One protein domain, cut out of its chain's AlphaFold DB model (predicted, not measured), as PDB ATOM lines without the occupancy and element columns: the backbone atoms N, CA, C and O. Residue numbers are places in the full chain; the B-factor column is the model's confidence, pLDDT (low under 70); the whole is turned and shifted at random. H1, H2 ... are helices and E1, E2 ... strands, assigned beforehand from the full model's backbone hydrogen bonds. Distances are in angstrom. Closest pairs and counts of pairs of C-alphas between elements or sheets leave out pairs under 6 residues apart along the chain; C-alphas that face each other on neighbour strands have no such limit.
ATOM      1  N   HIS A 639     129.670  65.003 140.485       88.38
ATOM      2  CA  HIS A 639     130.560  65.100 141.639       88.38
ATOM      3  C   HIS A 639     129.783  65.466 142.912       88.38
ATOM      4  O   HIS A 639     128.702  66.040 142.814       88.38
ATOM      5  N   PRO A 640     130.330  65.179 144.111       86.19
ATOM      6  CA  PRO A 640     129.647  65.468 145.377       86.19
ATOM      7  C   PRO A 640     129.363  66.956 145.633       86.19
ATOM      8  O   PRO A 640     128.405  67.278 146.329       86.19
ATOM      9  N   CYS A 641     130.198  67.859 145.106       91.12
ATOM     10  CA  CYS A 641     130.002  69.306 145.218       91.12
ATOM     11  C   CYS A 641     129.469  69.862 143.888       91.12
ATOM     12  O   CYS A 641     130.293  70.108 143.003       91.12
ATOM     13  N   PRO A 642     128.150  70.042 143.701       90.44
ATOM     14  CA  PRO A 642     127.589  70.617 142.476       90.44
ATOM     15  C   PRO A 642     127.897  72.119 142.341       90.44
ATOM     16  O   PRO A 642     128.137  72.802 143.337       90.44
ATOM     17  N   ASP A 643     127.827  72.645 141.117       85.56
ATOM     18  CA  ASP A 643     127.819  74.096 140.852       85.56
ATOM     19  C   ASP A 643     126.603  74.782 141.499       85.56
ATOM     20  O   ASP A 643     126.707  75.888 142.031       85.56
ATOM     21  N   VAL A 644     125.447  74.110 141.499       86.62
ATOM     22  CA  VAL A 644     124.194  74.638 142.049       86.62
ATOM     23  C   VAL A 644     123.590  73.668 143.057       86.62
ATOM     24  O   VAL A 644     123.435  72.475 142.800       86.62
ATOM     25  N   VAL A 645     123.181  74.203 144.203       90.50
ATOM     26  CA  VAL A 645     122.455  73.470 145.241       90.50
ATOM     27  C   VAL A 645     120.978  73.834 145.193       90.50
ATOM     28  O   VAL A 645     120.630  75.005 145.297       90.50
ATOM     29  N   ALA A 646     120.089  72.849 145.109       91.88
ATOM     30  CA  ALA A 646     118.651  73.046 145.235       91.88
ATOM     31  C   ALA A 646     118.121  72.402 146.521       91.88
ATOM     32  O   ALA A 646     118.230  71.198 146.707       91.88
ATOM     33  N   LEU A 647     117.526  73.197 147.405       93.19
ATOM     34  CA  LEU A 647     116.813  72.750 148.596       93.19
ATOM     35  C   LEU A 647     115.310  72.701 148.304       93.19
ATOM     36  O   LEU A 647     114.696  73.726 148.013       93.19
ATOM     37  N   VAL A 648     114.713  71.522 148.415       95.06
ATOM     38  CA  VAL A 648     113.291  71.273 148.174       95.06
ATOM     39  C   VAL A 648     112.588  71.031 149.509       95.06
ATOM     40  O   VAL A 648     112.840  70.039 150.189       95.06
ATOM     41  N   GLU A 649     111.690  71.938 149.883       94.75
ATOM     42  CA  GLU A 649     110.896  71.878 151.115       94.75
ATOM     43  C   GLU A 649     109.624  71.045 150.891       94.75
ATOM     44  O   GLU A 649     108.527  71.573 150.726       94.75
ATOM     45  N   ALA A 650     109.767  69.720 150.870       95.88
ATOM     46  CA  ALA A 650     108.749  68.788 150.379       95.88
ATOM     47  C   ALA A 650     107.676  68.374 151.409       95.88
ATOM     48  O   ALA A 650     106.956  67.394 151.203       95.88
ATOM     49  N   THR A 651     107.546  69.096 152.526       95.62
ATOM     50  CA  THR A 651     106.588  68.732 153.585       95.62
ATOM     51  C   THR A 651     105.148  68.777 153.057       95.62
ATOM     52  O   THR A 651     104.653  69.827 152.650       95.62
ATOM     53  N   GLY A 652     104.461  67.630 153.072       94.62
ATOM     54  CA  GLY A 652     103.069  67.493 152.619       94.62
ATOM     55  C   GLY A 652     102.871  67.370 151.099       94.62
ATOM     56  O   GLY A 652     101.724  67.426 150.625       94.62
ATOM     57  N   TRP A 653     103.955  67.217 150.335       96.69
ATOM     58  CA  TRP A 653     103.921  67.003 148.884       96.69
ATOM     59  C   TRP A 653     103.705  65.522 148.553       96.69
ATOM     60  O   TRP A 653     104.099  64.645 149.317       96.69
ATOM     61  N   THR A 654     103.082  65.228 147.408       96.75
ATOM     62  CA  THR A 654     102.949  63.840 146.932       96.75
ATOM     63  C   THR A 654     104.252  63.356 146.277       96.75
ATOM     64  O   THR A 654     105.003  64.179 145.746       96.75
ATOM     65  N   PRO A 655     104.522  62.035 146.221       96.12
ATOM     66  CA  PRO A 655     105.701  61.510 145.527       96.12
ATOM     67  C   PRO A 655     105.805  61.983 144.070       96.12
ATOM     68  O   PRO A 655     106.883  62.352 143.616       96.12
ATOM     69  N   GLY A 656     104.676  62.066 143.353       96.50
ATOM     70  CA  GLY A 656     104.641  62.569 141.977       96.50
ATOM     71  C   GLY A 656     105.036  64.045 141.849       96.50
ATOM     72  O   GLY A 656     105.678  64.417 140.870       96.50
ATOM     73  N   GLN A 657     104.703  64.883 142.837       97.19
ATOM     74  CA  GLN A 657     105.147  66.278 142.866       97.19
ATOM     75  C   GLN A 657     106.660  66.380 143.079       97.19
ATOM     76  O   GLN A 657     107.314  67.151 142.380       97.19
ATOM     77  N   VAL A 658     107.217  65.580 143.998       96.88
ATOM     78  CA  VAL A 658     108.667  65.540 144.247       96.88
ATOM     79  C   VAL A 658     109.419  65.093 142.992       96.88
ATOM     80  O   VAL A 658     110.361  65.770 142.595       96.88
ATOM     81  N   GLU A 659     108.973  64.025 142.322       96.38
ATOM     82  CA  GLU A 659     109.583  63.524 141.078       96.38
ATOM     83  C   GLU A 659     109.648  64.600 139.983       96.38
ATOM     84  O   GLU A 659     110.710  64.838 139.414       96.38
ATOM     85  N   VAL A 660     108.540  65.309 139.723       96.31
ATOM     86  CA  VAL A 660     108.500  66.368 138.698       96.31
ATOM     87  C   VAL A 660     109.432  67.529 139.051       96.31
ATOM     88  O   VAL A 660     110.193  67.988 138.200       96.31
ATOM     89  N   VAL A 661     109.395  68.003 140.300       95.81
ATOM     90  CA  VAL A 661     110.240  69.119 140.756       95.81
ATOM     91  C   VAL A 661     111.718  68.747 140.625       95.81
ATOM     92  O   VAL A 661     112.482  69.490 140.010       95.81
ATOM     93  N   VAL A 662     112.111  67.582 141.147       96.06
ATOM     94  CA  VAL A 662     113.495  67.090 141.108       96.06
ATOM     95  C   VAL A 662     113.972  66.920 139.666       96.06
ATOM     96  O   VAL A 662     115.028  67.444 139.321       96.06
ATOM     97  N   GLU A 663     113.190  66.265 138.802       95.44
ATOM     98  CA  GLU A 663     113.550  66.066 137.391       95.44
ATOM     99  C   GLU A 663     113.780  67.405 136.680       95.44
ATOM    100  O   GLU A 663     114.800  67.591 136.020       95.44
ATOM    101  N   THR A 664     112.892  68.381 136.891       93.56
ATOM    102  CA  THR A 664     113.013  69.696 136.240       93.56
ATOM    103  C   THR A 664     114.196  70.512 136.749       93.56
ATOM    104  O   THR A 664     114.786  71.254 135.971       93.56
ATOM    105  N   LEU A 665     114.593  70.361 138.017       92.19
ATOM    106  CA  LEU A 665     115.806  70.980 138.557       92.19
ATOM    107  C   LEU A 665     117.070  70.369 137.944       92.19
ATOM    108  O   LEU A 665     117.964  71.104 137.525       92.19
ATOM    109  N   LEU A 666     117.134  69.038 137.858       91.75
ATOM    110  CA  LEU A 666     118.288  68.311 137.319       91.75
ATOM    111  C   LEU A 666     118.522  68.580 135.821       91.75
ATOM    112  O   LEU A 666     119.648  68.440 135.341       91.75
ATOM    113  N   ASP A 667     117.500  69.025 135.089       89.50
ATOM    114  CA  ASP A 667     117.634  69.458 133.696       89.50
ATOM    115  C   ASP A 667     118.412  70.769 133.525       89.50
ATOM    116  O   ASP A 667     118.827  71.100 132.411       89.50
ATOM    117  N   HIS A 668     118.653  71.530 134.595       84.88
ATOM    118  CA  HIS A 668     119.355  72.816 134.521       84.88
ATOM    119  C   HIS A 668     120.878  72.717 134.712       84.88
ATOM    120  O   HIS A 668     121.543  73.746 134.813       84.88
ATOM    121  N   GLY A 669     121.457  71.512 134.654       83.00
ATOM    122  CA  GLY A 669     122.908  71.303 134.567       83.00
ATOM    123  C   GLY A 669     123.499  70.585 135.777       83.00
ATOM    124  O   GLY A 669     122.979  69.558 136.206       83.00
ATOM    125  N   ASP A 670     124.616  71.101 136.296       86.75
ATOM    126  CA  ASP A 670     125.282  70.561 137.489       86.75
ATOM    127  C   ASP A 670     124.552  71.022 138.760       86.75
ATOM    128  O   ASP A 670     124.955  71.968 139.441       86.75
ATOM    129  N   VAL A 671     123.408  70.381 139.012       89.31
ATOM    130  CA  VAL A 671     122.530  70.639 140.153       89.31
ATOM    131  C   VAL A 671     122.538  69.428 141.078       89.31
ATOM    132  O   VAL A 671     122.233  68.317 140.645       89.31
ATOM    133  N   GLY A 672     122.838  69.650 142.358       93.75
ATOM    134  CA  GLY A 672     122.541  68.697 143.428       93.75
ATOM    135  C   GLY A 672     121.274  69.118 144.165       93.75
ATOM    136  O   GLY A 672     121.068  70.305 144.426       93.75
ATOM    137  N   VAL A 673     120.417  68.160 144.497       95.81
ATOM    138  CA  VAL A 673     119.101  68.398 145.091       95.81
ATOM    139  C   VAL A 673     119.038  67.785 146.487       95.81
ATOM    140  O   VAL A 673     119.298  66.603 146.663       95.81
ATOM    141  N   TRP A 674     118.645  68.578 147.478       96.56
ATOM    142  CA  TRP A 674     118.396  68.156 148.851       96.56
ATOM    143  C   TRP A 674     116.908  68.266 149.148       96.56
ATOM    144  O   TRP A 674     116.337  69.351 149.055       96.56
ATOM    145  N   VAL A 675     116.274  67.151 149.492       96.94
ATOM    146  CA  VAL A 675     114.841  67.077 149.779       96.94
ATOM    147  C   VAL A 675     114.640  67.027 151.289       96.94
ATOM    148  O   VAL A 675     115.098  66.099 151.948       96.94
ATOM    149  N   ARG A 676     113.930  68.010 151.851       95.69
ATOM    150  CA  ARG A 676     113.638  68.088 153.286       95.69
ATOM    151  C   ARG A 676     112.163  67.838 153.568       95.69
ATOM    152  O   ARG A 676     111.294  68.534 153.049       95.69
ATOM    153  N   GLY A 677     111.885  66.882 154.457       91.12
ATOM    154  CA  GLY A 677     110.530  66.598 154.942       91.12
ATOM    155  C   GLY A 677     109.611  65.923 153.918       91.12
ATOM    156  O   GLY A 677     108.399  65.916 154.117       91.12
ATOM    157  N   GLY A 678     110.167  65.383 152.830       86.56
ATOM    158  CA  GLY A 678     109.426  64.573 151.866       86.56
ATOM    159  C   GLY A 678     109.266  63.130 152.347       86.56
ATOM    160  O   GLY A 678     110.162  62.580 152.980       86.56
ATOM    161  N   GLU A 679     108.138  62.500 152.020       86.62
ATOM    162  CA  GLU A 679     107.908  61.066 152.284       86.62
ATOM    163  C   GLU A 679     108.676  60.150 151.311       86.62
ATOM    164  O   GLU A 679     108.813  58.953 151.553       86.62
ATOM    165  N   HIS A 680     109.168  60.712 150.202       88.31
ATOM    166  CA  HIS A 680     109.892  60.021 149.138       88.31
ATOM    167  C   HIS A 680     111.056  60.884 148.649       88.31
ATOM    168  O   HIS A 680     110.889  62.087 148.441       88.31
ATOM    169  N   VAL A 681     112.209  60.255 148.425       92.19
ATOM    170  CA  VAL A 681     113.404  60.877 147.846       92.19
ATOM    171  C   VAL A 681     113.797  60.060 146.610       92.19
ATOM    172  O   VAL A 681     114.107  58.873 146.756       92.19
ATOM    173  N   PRO A 682     113.759  60.642 145.394       93.44
ATOM    174  CA  PRO A 682     114.115  59.931 144.169       93.44
ATOM    175  C   PRO A 682     115.533  59.349 144.205       93.44
ATOM    176  O   PRO A 682     116.461  59.967 144.724       93.44
ATOM    177  N   ALA A 683     115.710  58.164 143.618       92.00
ATOM    178  CA  ALA A 683     117.000  57.482 143.560       92.00
ATOM    179  C   ALA A 683     117.855  57.997 142.386       92.00
ATOM    180  O   ALA A 683     117.799  57.459 141.282       92.00
ATOM    181  N   ASP A 684     118.661  59.028 142.640       93.94
ATOM    182  CA  ASP A 684     119.677  59.575 141.728       93.94
ATOM    183  C   ASP A 684     120.895  60.023 142.564       93.94
ATOM    184  O   ASP A 684     120.708  60.554 143.659       93.94
ATOM    185  N   PRO A 685     122.146  59.822 142.106       91.94
ATOM    186  CA  PRO A 685     123.344  60.212 142.862       91.94
ATOM    187  C   PRO A 685     123.450  61.716 143.174       91.94
ATOM    188  O   PRO A 685     124.241  62.093 144.037       91.94
ATOM    189  N   ARG A 686     122.679  62.566 142.485       94.00
ATOM    190  CA  ARG A 686     122.589  64.018 142.709       94.00
ATOM    191  C   ARG A 686     121.512  64.401 143.720       94.00
ATOM    192  O   ARG A 686     121.354  65.585 143.999       94.00
ATOM    193  N   VAL A 687     120.723  63.442 144.202       96.25
ATOM    194  CA  VAL A 687     119.569  63.685 145.069       96.25
ATOM    195  C   VAL A 687     119.853  63.133 146.461       96.25
ATOM    196  O   VAL A 687     120.282  61.992 146.635       96.25
ATOM    197  N   HIS A 688     119.623  63.964 147.468       95.88
ATOM    198  CA  HIS A 688     119.999  63.719 148.852       95.88
ATOM    199  C   HIS A 688     118.819  63.994 149.787       95.88
ATOM    200  O   HIS A 688     118.021  64.902 149.553       95.88
ATOM    201  N   ASP A 689     118.733  63.237 150.877       95.50
ATOM    202  CA  ASP A 689     117.788  63.501 151.962       95.50
ATOM    203  C   ASP A 689     118.350  64.559 152.930       95.50
ATOM    204  O   ASP A 689     119.542  64.565 153.253       95.50
ATOM    205  N   GLY A 690     117.493  65.463 153.402       93.94
ATOM    206  CA  GLY A 690     117.818  66.454 154.423       93.94
ATOM    207  C   GLY A 690     118.333  67.792 153.885       93.94
ATOM    208  O   GLY A 690     117.704  68.425 153.041       93.94
ATOM    209  N   LEU A 691     119.432  68.288 154.466       90.88
ATOM    210  CA  LEU A 691     120.006  69.609 154.185       90.88
ATOM    211  C   LEU A 691     121.423  69.486 153.607       90.88
ATOM    212  O   LEU A 691     122.172  68.603 154.035       90.88
ATOM    213  N   PRO A 692     121.827  70.389 152.694       90.00
ATOM    214  CA  PRO A 692     123.195  70.428 152.193       90.00
ATOM    215  C   PRO A 692     124.179  70.777 153.311       90.00
ATOM    216  O   PRO A 692     123.918  71.634 154.159       90.00
ATOM    217  N   GLY A 693     125.336  70.116 153.300       86.06
ATOM    218  CA  GLY A 693     126.436  70.441 154.203       86.06
ATOM    219  C   GLY A 693     127.102  71.770 153.837       86.06
ATOM    220  O   GLY A 693     127.103  72.180 152.678       86.06
ATOM    221  N   HIS A 694     127.736  72.420 154.817       82.81
ATOM    222  CA  HIS A 694     128.485  73.666 154.591       82.81
ATOM    223  C   HIS A 694     129.576  73.513 153.519       82.81
ATOM    224  O   HIS A 694     129.750  74.396 152.689       82.81
ATOM    225  N   ASP A 695     130.283  72.379 153.521       85.62
ATOM    226  CA  ASP A 695     131.350  72.058 152.561       85.62
ATOM    227  C   ASP A 695     130.878  72.156 151.100       85.62
ATOM    228  O   ASP A 695     131.616  72.614 150.229       85.62
ATOM    229  N   VAL A 696     129.624  71.770 150.852       89.81
ATOM    230  CA  VAL A 696     128.986  71.838 149.537       89.81
ATOM    231  C   VAL A 696     128.550  73.268 149.220       89.81
ATOM    232  O   VAL A 696     128.866  73.788 148.154       89.81
ATOM    233  N   LEU A 697     127.869  73.929 150.161       86.00
ATOM    234  CA  LEU A 697     127.383  75.302 149.979       86.00
ATOM    235  C   LEU A 697     128.519  76.299 149.717       86.00
ATOM    236  O   LEU A 697     128.357  77.194 148.898       86.00
ATOM    237  N   ALA A 698     129.675  76.119 150.360       85.25
ATOM    238  CA  ALA A 698     130.841  76.984 150.183       85.25
ATOM    239  C   ALA A 698     131.440  76.932 148.764       85.25
ATOM    240  O   ALA A 698     132.208  77.815 148.394       85.25
ATOM    241  N   ARG A 699     131.112  75.895 147.982       89.56
ATOM    242  CA  ARG A 699     131.618  75.672 146.618       89.56
ATOM    243  C   ARG A 699     130.568  75.880 145.544       89.56
ATOM    244  O   ARG A 699     130.933  75.967 144.375       89.56
ATOM    245  N   ALA A 700     129.301  75.959 145.935       85.81
ATOM    246  CA  ALA A 700     128.197  76.197 145.030       85.81
ATOM    247  C   ALA A 700     128.099  77.689 144.693       85.81
ATOM    248  O   ALA A 700     128.114  78.560 145.570       85.81
ATOM    249  N   ARG A 701     127.947  77.982 143.406       83.25
ATOM    250  CA  ARG A 701     127.779  79.341 142.891       83.25
ATOM    251  C   ARG A 701     126.382  79.891 143.156       83.25
ATOM    252  O   ARG A 701     126.210  81.100 143.305       83.25
ATOM    253  N   ALA A 702     125.391  79.006 143.240       79.69
ATOM    254  CA  ALA A 702     124.016  79.374 143.542       79.69
ATOM    255  C   ALA A 702     123.317  78.348 144.437       79.69
ATOM    256  O   ALA A 702     123.529  77.137 144.331       79.69
ATOM    257  N   GLN A 703     122.416  78.859 145.272       84.50
ATOM    258  CA  GLN A 703     121.447  78.086 146.026       84.50
ATOM    259  C   GLN A 703     120.025  78.423 145.566       84.50
ATOM    260  O   GLN A 703     119.641  79.587 145.450       84.50
ATOM    261  N   VAL A 704     119.217  77.389 145.371       85.75
ATOM    262  CA  VAL A 704     117.782  77.462 145.087       85.75
ATOM    263  C   VAL A 704     117.034  76.911 146.275       85.75
ATOM    264  O   VAL A 704     117.406  75.869 146.800       85.75
ATOM    265  N   VAL A 705     115.958  77.566 146.679       88.62
ATOM    266  CA  VAL A 705     115.008  77.020 147.644       88.62
ATOM    267  C   VAL A 705     113.644  76.956 146.979       88.62
ATOM    268  O   VAL A 705     113.108  77.982 146.563       88.62
ATOM    269  N   VAL A 706     113.091  75.752 146.878       91.19
ATOM    270  CA  VAL A 706     111.767  75.477 146.320       91.19
ATOM    271  C   VAL A 706     110.817  75.198 147.479       91.19
ATOM    272  O   VAL A 706     111.016  74.246 148.232       91.19
ATOM    273  N   ARG A 707     109.807  76.057 147.644       91.69
ATOM    274  CA  ARG A 707     108.858  76.037 148.773       91.69
ATOM    275  C   ARG A 707     107.481  75.510 148.394       91.69
ATOM    276  O   ARG A 707     106.727  75.090 149.265       91.69
ATOM    277  N   GLU A 708     107.179  75.502 147.102       92.69
ATOM    278  CA  GLU A 708     105.928  74.997 146.546       92.69
ATOM    279  C   GLU A 708     106.200  73.975 145.433       92.69
ATOM    280  O   GLU A 708     107.226  74.070 144.757       92.69
ATOM    281  N   PRO A 709     105.300  72.999 145.206       94.56
ATOM    282  CA  PRO A 709     105.488  71.976 144.184       94.56
ATOM    283  C   PRO A 709     105.301  72.583 142.788       94.56
ATOM    284  O   PRO A 709     104.181  72.683 142.283       94.56
ATOM    285  N   VAL A 710     106.405  72.998 142.163       93.81
ATOM    286  CA  VAL A 710     106.424  73.652 140.849       93.81
ATOM    287  C   VAL A 710     107.404  72.992 139.871       93.81
ATOM    288  O   VAL A 710     108.509  72.603 140.230       93.81
ATOM    289  N   GLU A 711     107.012  72.904 138.605       93.25
ATOM    290  CA  GLU A 711     107.894  72.614 137.477       93.25
ATOM    291  C   GLU A 711     108.790  73.838 137.249       93.25
ATOM    292  O   GLU A 711     108.288  74.942 137.018       93.25
ATOM    293  N   VAL A 712     110.110  73.651 137.322       89.44
ATOM    294  CA  VAL A 712     111.092  74.729 137.149       89.44
ATOM    295  C   VAL A 712     111.444  74.865 135.670       89.44
ATOM    296  O   VAL A 712     112.216  74.083 135.115       89.44
ATOM    297  N   LEU A 713     110.881  75.880 135.012       88.12
ATOM    298  CA  LEU A 713     111.043  76.097 133.571       88.12
ATOM    299  C   LEU A 713     112.338  76.845 133.236       88.12
ATOM    300  O   LEU A 713     112.914  76.641 132.167       88.12
ATOM    301  N   ARG A 714     112.782  77.735 134.130       82.19
ATOM    302  CA  ARG A 714     113.982  78.560 133.957       82.19
ATOM    303  C   ARG A 714     114.602  78.905 135.309       82.19
ATOM    304  O   ARG A 714     113.887  79.113 136.284       82.19
ATOM    305  N   LEU A 715     115.927  79.023 135.329       76.94
ATOM    306  CA  LEU A 715     116.715  79.533 136.450       76.94
ATOM    307  C   LEU A 715     117.569  80.730 135.993       76.94
ATOM    308  O   LEU A 715     117.796  80.890 134.793       76.94
ATOM    309  N   PRO A 716     117.981  81.622 136.913       67.00
ATOM    310  CA  PRO A 716     118.562  82.918 136.543       67.00
ATOM    311  C   PRO A 716     120.015  82.835 136.072       67.00
ATOM    312  O   PRO A 716     120.528  83.814 135.539       67.00
ATOM    313  N   TRP A 717     120.674  81.687 136.234       67.56
ATOM    314  CA  TRP A 717     121.988  81.438 135.653       67.56
ATOM    315  C   TRP A 717     121.860  80.695 134.322       67.56
ATOM    316  O   TRP A 717     121.050  79.781 134.158       67.56
ATOM    317  N   GLY A 718     122.705  81.071 133.365       57.28
ATOM    318  CA  GLY A 718     122.932  80.255 132.180       57.28
ATOM    319  C   GLY A 718     123.690  78.977 132.539       57.28
ATOM    320  O   GLY A 718     124.465  78.943 133.501       57.28
ATOM    321  N   PRO A 756     109.168  85.569 150.406       64.12
ATOM    322  CA  PRO A 756     109.785  84.882 149.278       64.12
ATOM    323  C   PRO A 756     108.732  84.031 148.557       64.12
ATOM    324  O   PRO A 756     108.014  83.266 149.199       64.12
ATOM    325  N   GLY A 757     108.638  84.184 147.232       69.88
ATOM    326  CA  GLY A 757     107.713  83.436 146.374       69.88
ATOM    327  C   GLY A 757     107.988  81.919 146.324       69.88
ATOM    328  O   GLY A 757     108.854  81.419 147.049       69.88
ATOM    329  N   PRO A 758     107.291  81.166 145.448       77.94
ATOM    330  CA  PRO A 758     107.322  79.693 145.418       77.94
ATOM    331  C   PRO A 758     108.726  79.104 145.218       77.94
ATOM    332  O   PRO A 758     109.028  78.013 145.708       77.94
ATOM    333  N   VAL A 759     109.598  79.843 144.525       76.19
ATOM    334  CA  VAL A 759     111.024  79.545 144.371       76.19
ATOM    335  C   VAL A 759     111.824  80.798 144.680       76.19
ATOM    336  O   VAL A 759     111.507  81.874 144.173       76.19
ATOM    337  N   SER A 760     112.884  80.648 145.471       76.81
ATOM    338  CA  SER A 760     113.826  81.722 145.778       76.81
ATOM    339  C   SER A 760     115.262  81.311 145.470       76.81
ATOM    340  O   SER A 760     115.652  80.189 145.787       76.81
ATOM    341  N   VAL A 761     116.051  82.218 144.899       66.19
ATOM    342  CA  VAL A 761     117.455  81.984 144.535       66.19
ATOM    343  C   VAL A 761     118.367  82.936 145.299       66.19
ATOM    344  O   VAL A 761     118.114  84.137 145.323       66.19
ATOM    345  N   ALA A 762     119.448  82.413 145.873       66.88
ATOM    346  CA  ALA A 762     120.524  83.195 146.473       66.88
ATOM    347  C   ALA A 762     121.872  82.809 145.840       66.88
ATOM    348  O   ALA A 762     122.198  81.628 145.752       66.88
ATOM    349  N   ALA A 763     122.658  83.794 145.402       62.50
ATOM    350  CA  ALA A 763     124.065  83.594 145.034       62.50
ATOM    351  C   ALA A 763     124.954  83.752 146.279       62.50
ATOM    352  O   ALA A 763     124.617  84.523 147.172       62.50
ATOM    353  N   THR A 764     126.085  83.069 146.385       52.50
ATOM    354  CA  THR A 764     126.995  83.254 147.533       52.50
ATOM    355  C   THR A 764     127.733  84.596 147.394       52.50
ATOM    356  O   THR A 764     128.265  84.831 146.317       52.50
ATOM    357  N   ARG A 765     127.730  85.473 148.425       52.88
ATOM    358  CA  ARG A 765     128.740  86.536 148.696       52.88
ATOM    359  C   ARG A 765     128.703  87.003 150.162       52.88
ATOM    360  O   ARG A 765     127.633  87.203 150.739       52.88
ATOM    361  N   LEU A 766     129.882  87.226 150.739       37.47
ATOM    362  CA  LEU A 766     130.134  87.917 151.999       37.47
ATOM    363  C   LEU A 766     130.234  89.422 151.718       37.47
ATOM    364  O   LEU A 766     131.273  89.975 151.400       37.47
ATOM    365  N   ALA A 767     129.137  90.118 151.942       31.25
ATOM    366  CA  ALA A 767     129.211  91.214 152.890       31.25
ATOM    367  C   ALA A 767     128.387  90.758 154.098       31.25
ATOM    368  O   ALA A 767     127.693  89.746 154.032       31.25
ATOM    369  N   ALA A 768     128.377  91.490 155.203       35.00
ATOM    370  CA  ALA A 768     127.470  91.248 156.332       35.00
ATOM    371  C   ALA A 768     125.960  91.440 155.989       35.00
ATOM    372  O   ALA A 768     125.169  91.875 156.821       35.00
ATOM    373  N   ARG A 769     125.572  91.165 154.742       37.25
ATOM    374  CA  ARG A 769     124.245  91.105 154.151       37.25
ATOM    375  C   ARG A 769     124.295  89.908 153.200       37.25
ATOM    376  O   ARG A 769     124.786  90.049 152.087       37.25
ATOM    377  N   GLY A 770     123.876  88.728 153.663       43.75
ATOM    378  CA  GLY A 770     123.743  87.572 152.776       43.75
ATOM    379  C   GLY A 770     122.930  87.966 151.546       43.75
ATOM    380  O   GLY A 770     121.998  88.769 151.666       43.75
ATOM    381  N   SER A 771     123.303  87.457 150.372       49.22
ATOM    382  CA  SER A 771     122.529  87.683 149.154       49.22
ATOM    383  C   SER A 771     121.080  87.339 149.443       49.22
ATOM    384  O   SER A 771     120.758  86.216 149.846       49.22
ATOM    385  N   ARG A 772     120.206  88.340 149.335       53.34
ATOM    386  CA  ARG A 772     118.800  88.136 149.645       53.34
ATOM    387  C   ARG A 772     118.241  87.137 148.642       53.34
ATOM    388  O   ARG A 772     118.488  87.304 147.448       53.34
ATOM    389  N   PRO A 773     117.505  86.114 149.102       60.97
ATOM    390  CA  PRO A 773     116.816  85.230 148.186       60.97
ATOM    391  C   PRO A 773     115.897  86.071 147.299       60.97
ATOM    392  O   PRO A 773     115.027  86.778 147.808       60.97
ATOM    393  N   VAL A 774     116.094  86.012 145.988       63.44
ATOM    394  CA  VAL A 774     115.213  86.663 145.019       63.44
ATOM    395  C   VAL A 774     114.170  85.654 144.579       63.44
ATOM    396  O   VAL A 774     114.505  84.540 144.168       63.44
ATOM    397  N   ALA A 775     112.898  86.032 144.701       74.00
ATOM    398  CA  ALA A 775     111.792  85.218 144.222       74.00
ATOM    399  C   ALA A 775     111.801  85.162 142.687       74.00
ATOM    400  O   ALA A 775     111.985  86.185 142.027       74.00
ATOM    401  N   LEU A 776     111.589  83.977 142.114       69.88
ATOM    402  CA  LEU A 776     111.436  83.832 140.665       69.88
ATOM    403  C   LEU A 776     110.033  84.262 140.214       69.88
ATOM    404  O   LEU A 776     109.052  84.073 140.936       69.88
ATOM    405  N   GLY A 777     109.940  84.824 139.004       67.06
ATOM    406  CA  GLY A 777     108.675  85.248 138.399       67.06
ATOM    407  C   GLY A 777     107.725  84.082 138.098       67.06
ATOM    408  O   GLY A 777     108.143  82.938 137.909       67.06
ATOM    409  N   ALA A 778     106.422  84.371 138.020       70.44
ATOM    410  CA  ALA A 778     105.381  83.372 137.745       70.44
ATOM    411  C   ALA A 778     105.509  82.709 136.357       70.44
ATOM    412  O   ALA A 778     104.966  81.636 136.130       70.44
ATOM    413  N   ASP A 779     106.239  83.324 135.428       81.00
ATOM    414  CA  ASP A 779     106.560  82.807 134.097       81.00
ATOM    415  C   ASP A 779     107.737  81.805 134.090       81.00
ATOM    416  O   ASP A 779     107.985  81.141 133.083       81.00
ATOM    417  N   TRP A 780     108.446  81.656 135.216       84.56
ATOM    418  CA  TRP A 780     109.633  80.794 135.353       84.56
ATOM    419  C   TRP A 780     109.306  79.444 135.978       84.56
ATOM    420  O   TRP A 780     110.129  78.525 135.968       84.56
ATOM    421  N   THR A 781     108.104  79.322 136.527       89.62
ATOM    422  CA  THR A 781     107.637  78.137 137.231       89.62
ATOM    423  C   THR A 781     106.218  77.805 136.795       89.62
ATOM    424  O   THR A 781     105.482  78.663 136.311       89.62
ATOM    425  N   ARG A 782     105.811  76.545 136.941       91.75
ATOM    426  CA  ARG A 782     104.422  76.126 136.718       91.75
ATOM    427  C   ARG A 782     103.960  75.230 137.865       91.75
ATOM    428  O   ARG A 782     104.670  74.280 138.174       91.75
ATOM    429  N   PRO A 783     102.788  75.465 138.481       94.00
ATOM    430  CA  PRO A 783     102.298  74.605 139.556       94.00
ATOM    431  C   PRO A 783     102.174  73.139 139.129       94.00
ATOM    432  O   PRO A 783     101.648  72.842 138.052       94.00
ATOM    433  N   VAL A 784     102.610  72.223 139.993       95.75
ATOM    434  CA  VAL A 784     102.442  70.778 139.815       95.75
ATOM    435  C   VAL A 784     101.232  70.323 140.634       95.75
ATOM    436  O   VAL A 784     101.244  70.428 141.866       95.75
ATOM    437  N   PRO A 785     100.170  69.809 139.991       95.75
ATOM    438  CA  PRO A 785      98.964  69.413 140.701       95.75
ATOM    439  C   PRO A 785      99.213  68.163 141.560       95.75
ATOM    440  O   PRO A 785     100.080  67.341 141.258       95.75
ATOM    441  N   ARG A 786      98.453  68.007 142.653       95.69
ATOM    442  CA  ARG A 786      98.641  66.895 143.607       95.69
ATOM    443  C   ARG A 786      98.403  65.518 142.979       95.69
ATOM    444  O   ARG A 786      99.024  64.550 143.411       95.69
ATOM    445  N   ASP A 787      97.524  65.443 141.984       95.25
ATOM    446  CA  ASP A 787      97.139  64.241 141.235       95.25
ATOM    447  C   ASP A 787      98.013  63.999 139.990       95.25
ATOM    448  O   ASP A 787      97.635  63.240 139.095       95.25
ATOM    449  N   VAL A 788      99.189  64.639 139.909       96.06
ATOM    450  CA  VAL A 788     100.105  64.453 138.784       96.06
ATOM    451  C   VAL A 788     100.485  62.979 138.613       96.06
ATOM    452  O   VAL A 788     101.000  62.321 139.515       96.06
ATOM    453  N   VAL A 789     100.276  62.471 137.399       96.25
ATOM    454  CA  VAL A 789     100.837  61.196 136.945       96.25
ATOM    455  C   VAL A 789     102.114  61.514 136.172       96.25
ATOM    456  O   VAL A 789     102.048  62.093 135.084       96.25
ATOM    457  N   VAL A 790     103.274  61.161 136.741       94.75
ATOM    458  CA  VAL A 790     104.610  61.519 136.215       94.75
ATOM    459  C   VAL A 790     104.783  61.076 134.758       94.75
ATOM    460  O   VAL A 790     105.274  61.846 133.935       94.75
ATOM    461  N   GLU A 791     104.300  59.883 134.397       96.06
ATOM    462  CA  GLU A 791     104.336  59.379 133.017       96.06
ATOM    463  C   GLU A 791     103.598  60.307 132.038       96.06
ATOM    464  O   GLU A 791     104.155  60.708 131.014       96.06
ATOM    465  N   HIS A 792     102.365  60.704 132.365       96.12
ATOM    466  CA  HIS A 792     101.578  61.607 131.525       96.12
ATOM    467  C   HIS A 792     102.231  62.989 131.419       96.12
ATOM    468  O   HIS A 792     102.200  63.610 130.357       96.12
ATOM    469  N   TRP A 793     102.835  63.483 132.504       95.62
ATOM    470  CA  TRP A 793     103.585  64.737 132.472       95.62
ATOM    471  C   TRP A 793     104.798  64.651 131.527       95.62
ATOM    472  O   TRP A 793     104.911  65.501 130.641       95.62
ATOM    473  N   ARG A 794     105.622  63.592 131.609       95.06
ATOM    474  CA  ARG A 794     106.759  63.363 130.692       95.06
ATOM    475  C   ARG A 794     106.313  63.277 129.230       95.06
ATOM    476  O   ARG A 794     106.922  63.895 128.359       95.06
ATOM    477  N   GLN A 795     105.217  62.567 128.948       93.00
ATOM    478  CA  GLN A 795     104.654  62.469 127.594       93.00
ATOM    479  C   GLN A 795     104.223  63.834 127.041       93.00
ATOM    480  O   GLN A 795     104.522  64.151 125.888       93.00
ATOM    481  N   ARG A 796     103.555  64.667 127.854       91.69
ATOM    482  CA  ARG A 796     103.191  66.040 127.459       91.69
ATOM    483  C   ARG A 796     104.431  66.867 127.131       91.69
ATOM    484  O   ARG A 796     104.485  67.466 126.063       91.69
ATOM    485  N   ARG A 797     105.449  66.819 127.992       87.94
ATOM    486  CA  ARG A 797     106.703  67.554 127.799       87.94
ATOM    487  C   ARG A 797     107.432  67.158 126.509       87.94
ATOM    488  O   ARG A 797     107.815  68.028 125.732       87.94
ATOM    489  N   LEU A 798     107.550  65.859 126.222       88.62
ATOM    490  CA  LEU A 798     108.149  65.362 124.974       88.62
ATOM    491  C   LEU A 798     107.381  65.825 123.729       88.62
ATOM    492  O   LEU A 798     107.985  66.134 122.700       88.62
ATOM    493  N   ASN A 799     106.051  65.876 123.807       88.94
ATOM    494  CA  ASN A 799     105.221  66.376 122.714       88.94
ATOM    495  C   ASN A 799     105.415  67.885 122.499       88.94
ATOM    496  O   ASN A 799     105.513  68.318 121.350       88.94
ATOM    497  N   ASP A 800     105.534  68.667 123.572       85.19
ATOM    498  CA  ASP A 800     105.798  70.107 123.500       85.19
ATOM    499  C   ASP A 800     107.184  70.406 122.910       85.19
ATOM    500  O   ASP A 800     107.317  71.278 122.052       85.19
ATOM    501  N   GLU A 801     108.216  69.654 123.302       82.38
ATOM    502  CA  GLU A 801     109.565  69.778 122.732       82.38
ATOM    503  C   GLU A 801     109.594  69.433 121.236       82.38
ATOM    504  O   GLU A 801     110.244  70.125 120.447       82.38
TER     505      GLU A 801
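AT A GLANCE: This is residues 639 to 718 and 756 to 801 of the 812 residues of an uncharacterized protein of Ornithinimicrobium sp. CNJ-824 (UniProt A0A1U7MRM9). A twisted sheet of five strands, E3 E2 E1 E4 E6, has helix H1 packed on one face; E5 of a small two-strand sheet, E5 and E7, packs on H1 too. H3 meets the beginning of H1 and sticks out with residues 795 to 801, while at the other end of the long axis lies the loop around Ala 768. The printed part has 126 residues, with three named helices and seven named strands in the order E1 H1 E2 E3 H2 E4 E5 E6 E7 H3; the large sheet is mixed, the small one antiparallel. The class is mixed, helices and strands, with 59 residues in named elements, under half. The whole is compact, with a radius of gyration of the C-alphas of 14.2 A, and elongated, spanning 45 by 29 by 26 A.

HOW THE PARTS SIT: In the large sheet, E1 (residues 644 to 649) is parallel to E2 (671 to 676), with N 646 and O 672 2.8 A apart, and to E4 (702 to 706), with N 647 and O 704 2.7 A apart. Edge strand E3 (687 to 689) is parallel to E2, with N 688 and O 673 2.8 A apart. Edge strand E6 (759 to 763) is antiparallel to E4, with N 703 and O 762 2.8 A apart. H1 (655 to 666) is on this sheet at a height of 9.5 A, over E2 and only just over E1, with 3 C-alphas, and runs along the strands, at 13 degrees to E2 on the local plane; helix and sheet make two layers. E1, H1, E2 is a strand-helix-strand unit, two parallel neighbours with a helix between along the chain, with a right-handed crossover. E3, H2, E4 is a split one, with E2 and E1 between its strands, also right-handed; H2 (694 to 697) only grazes the sheet with residues 696 to 697. E5 (710 to 712) and E7 (781 to 783) are antiparallel, with N 711 and O 782 2.8 A apart; the closest C-alphas of H1 and E5, Val 661 and Glu 711, are 5.3 A apart. H3 (790 to 801), with residue 790 alone, only just touches H1, with 3 pairs of C-alphas within 8 A, the closest being Gly 656 and Val 790 at 5.9 A. In H1 and H3 every O i to N i+4 pair is within hydrogen-bond range; H2 is too short for one, and its one O i to N i+3 pair is within range.

IN THESE COORDINATES: E1 begins at C-alpha 644 (124.194, 74.638, 142.049) and is 16.3 A long; E2 measures 16.1 A, E4 13.2 A and E6 13.7 A. H1 is 16.5 A long and begins at C-alpha 655 (105.701, 61.510, 145.527). H3, 16.6 A long, ends at C-alpha 801 (109.565, 69.778, 122.732).

THE WHOLE: The two C-alphas farthest apart, Ala 768 and Asn 799, are 47.4 A apart. Residues 719 to 755 are not printed, and C-alphas 718 and 756 lie 22.1 A apart across the cut. The link E6 to E7 is long, 17 residues. Mean pLDDT of the printed part is 84.7; 21 residues are under 70, among them 761 to 774.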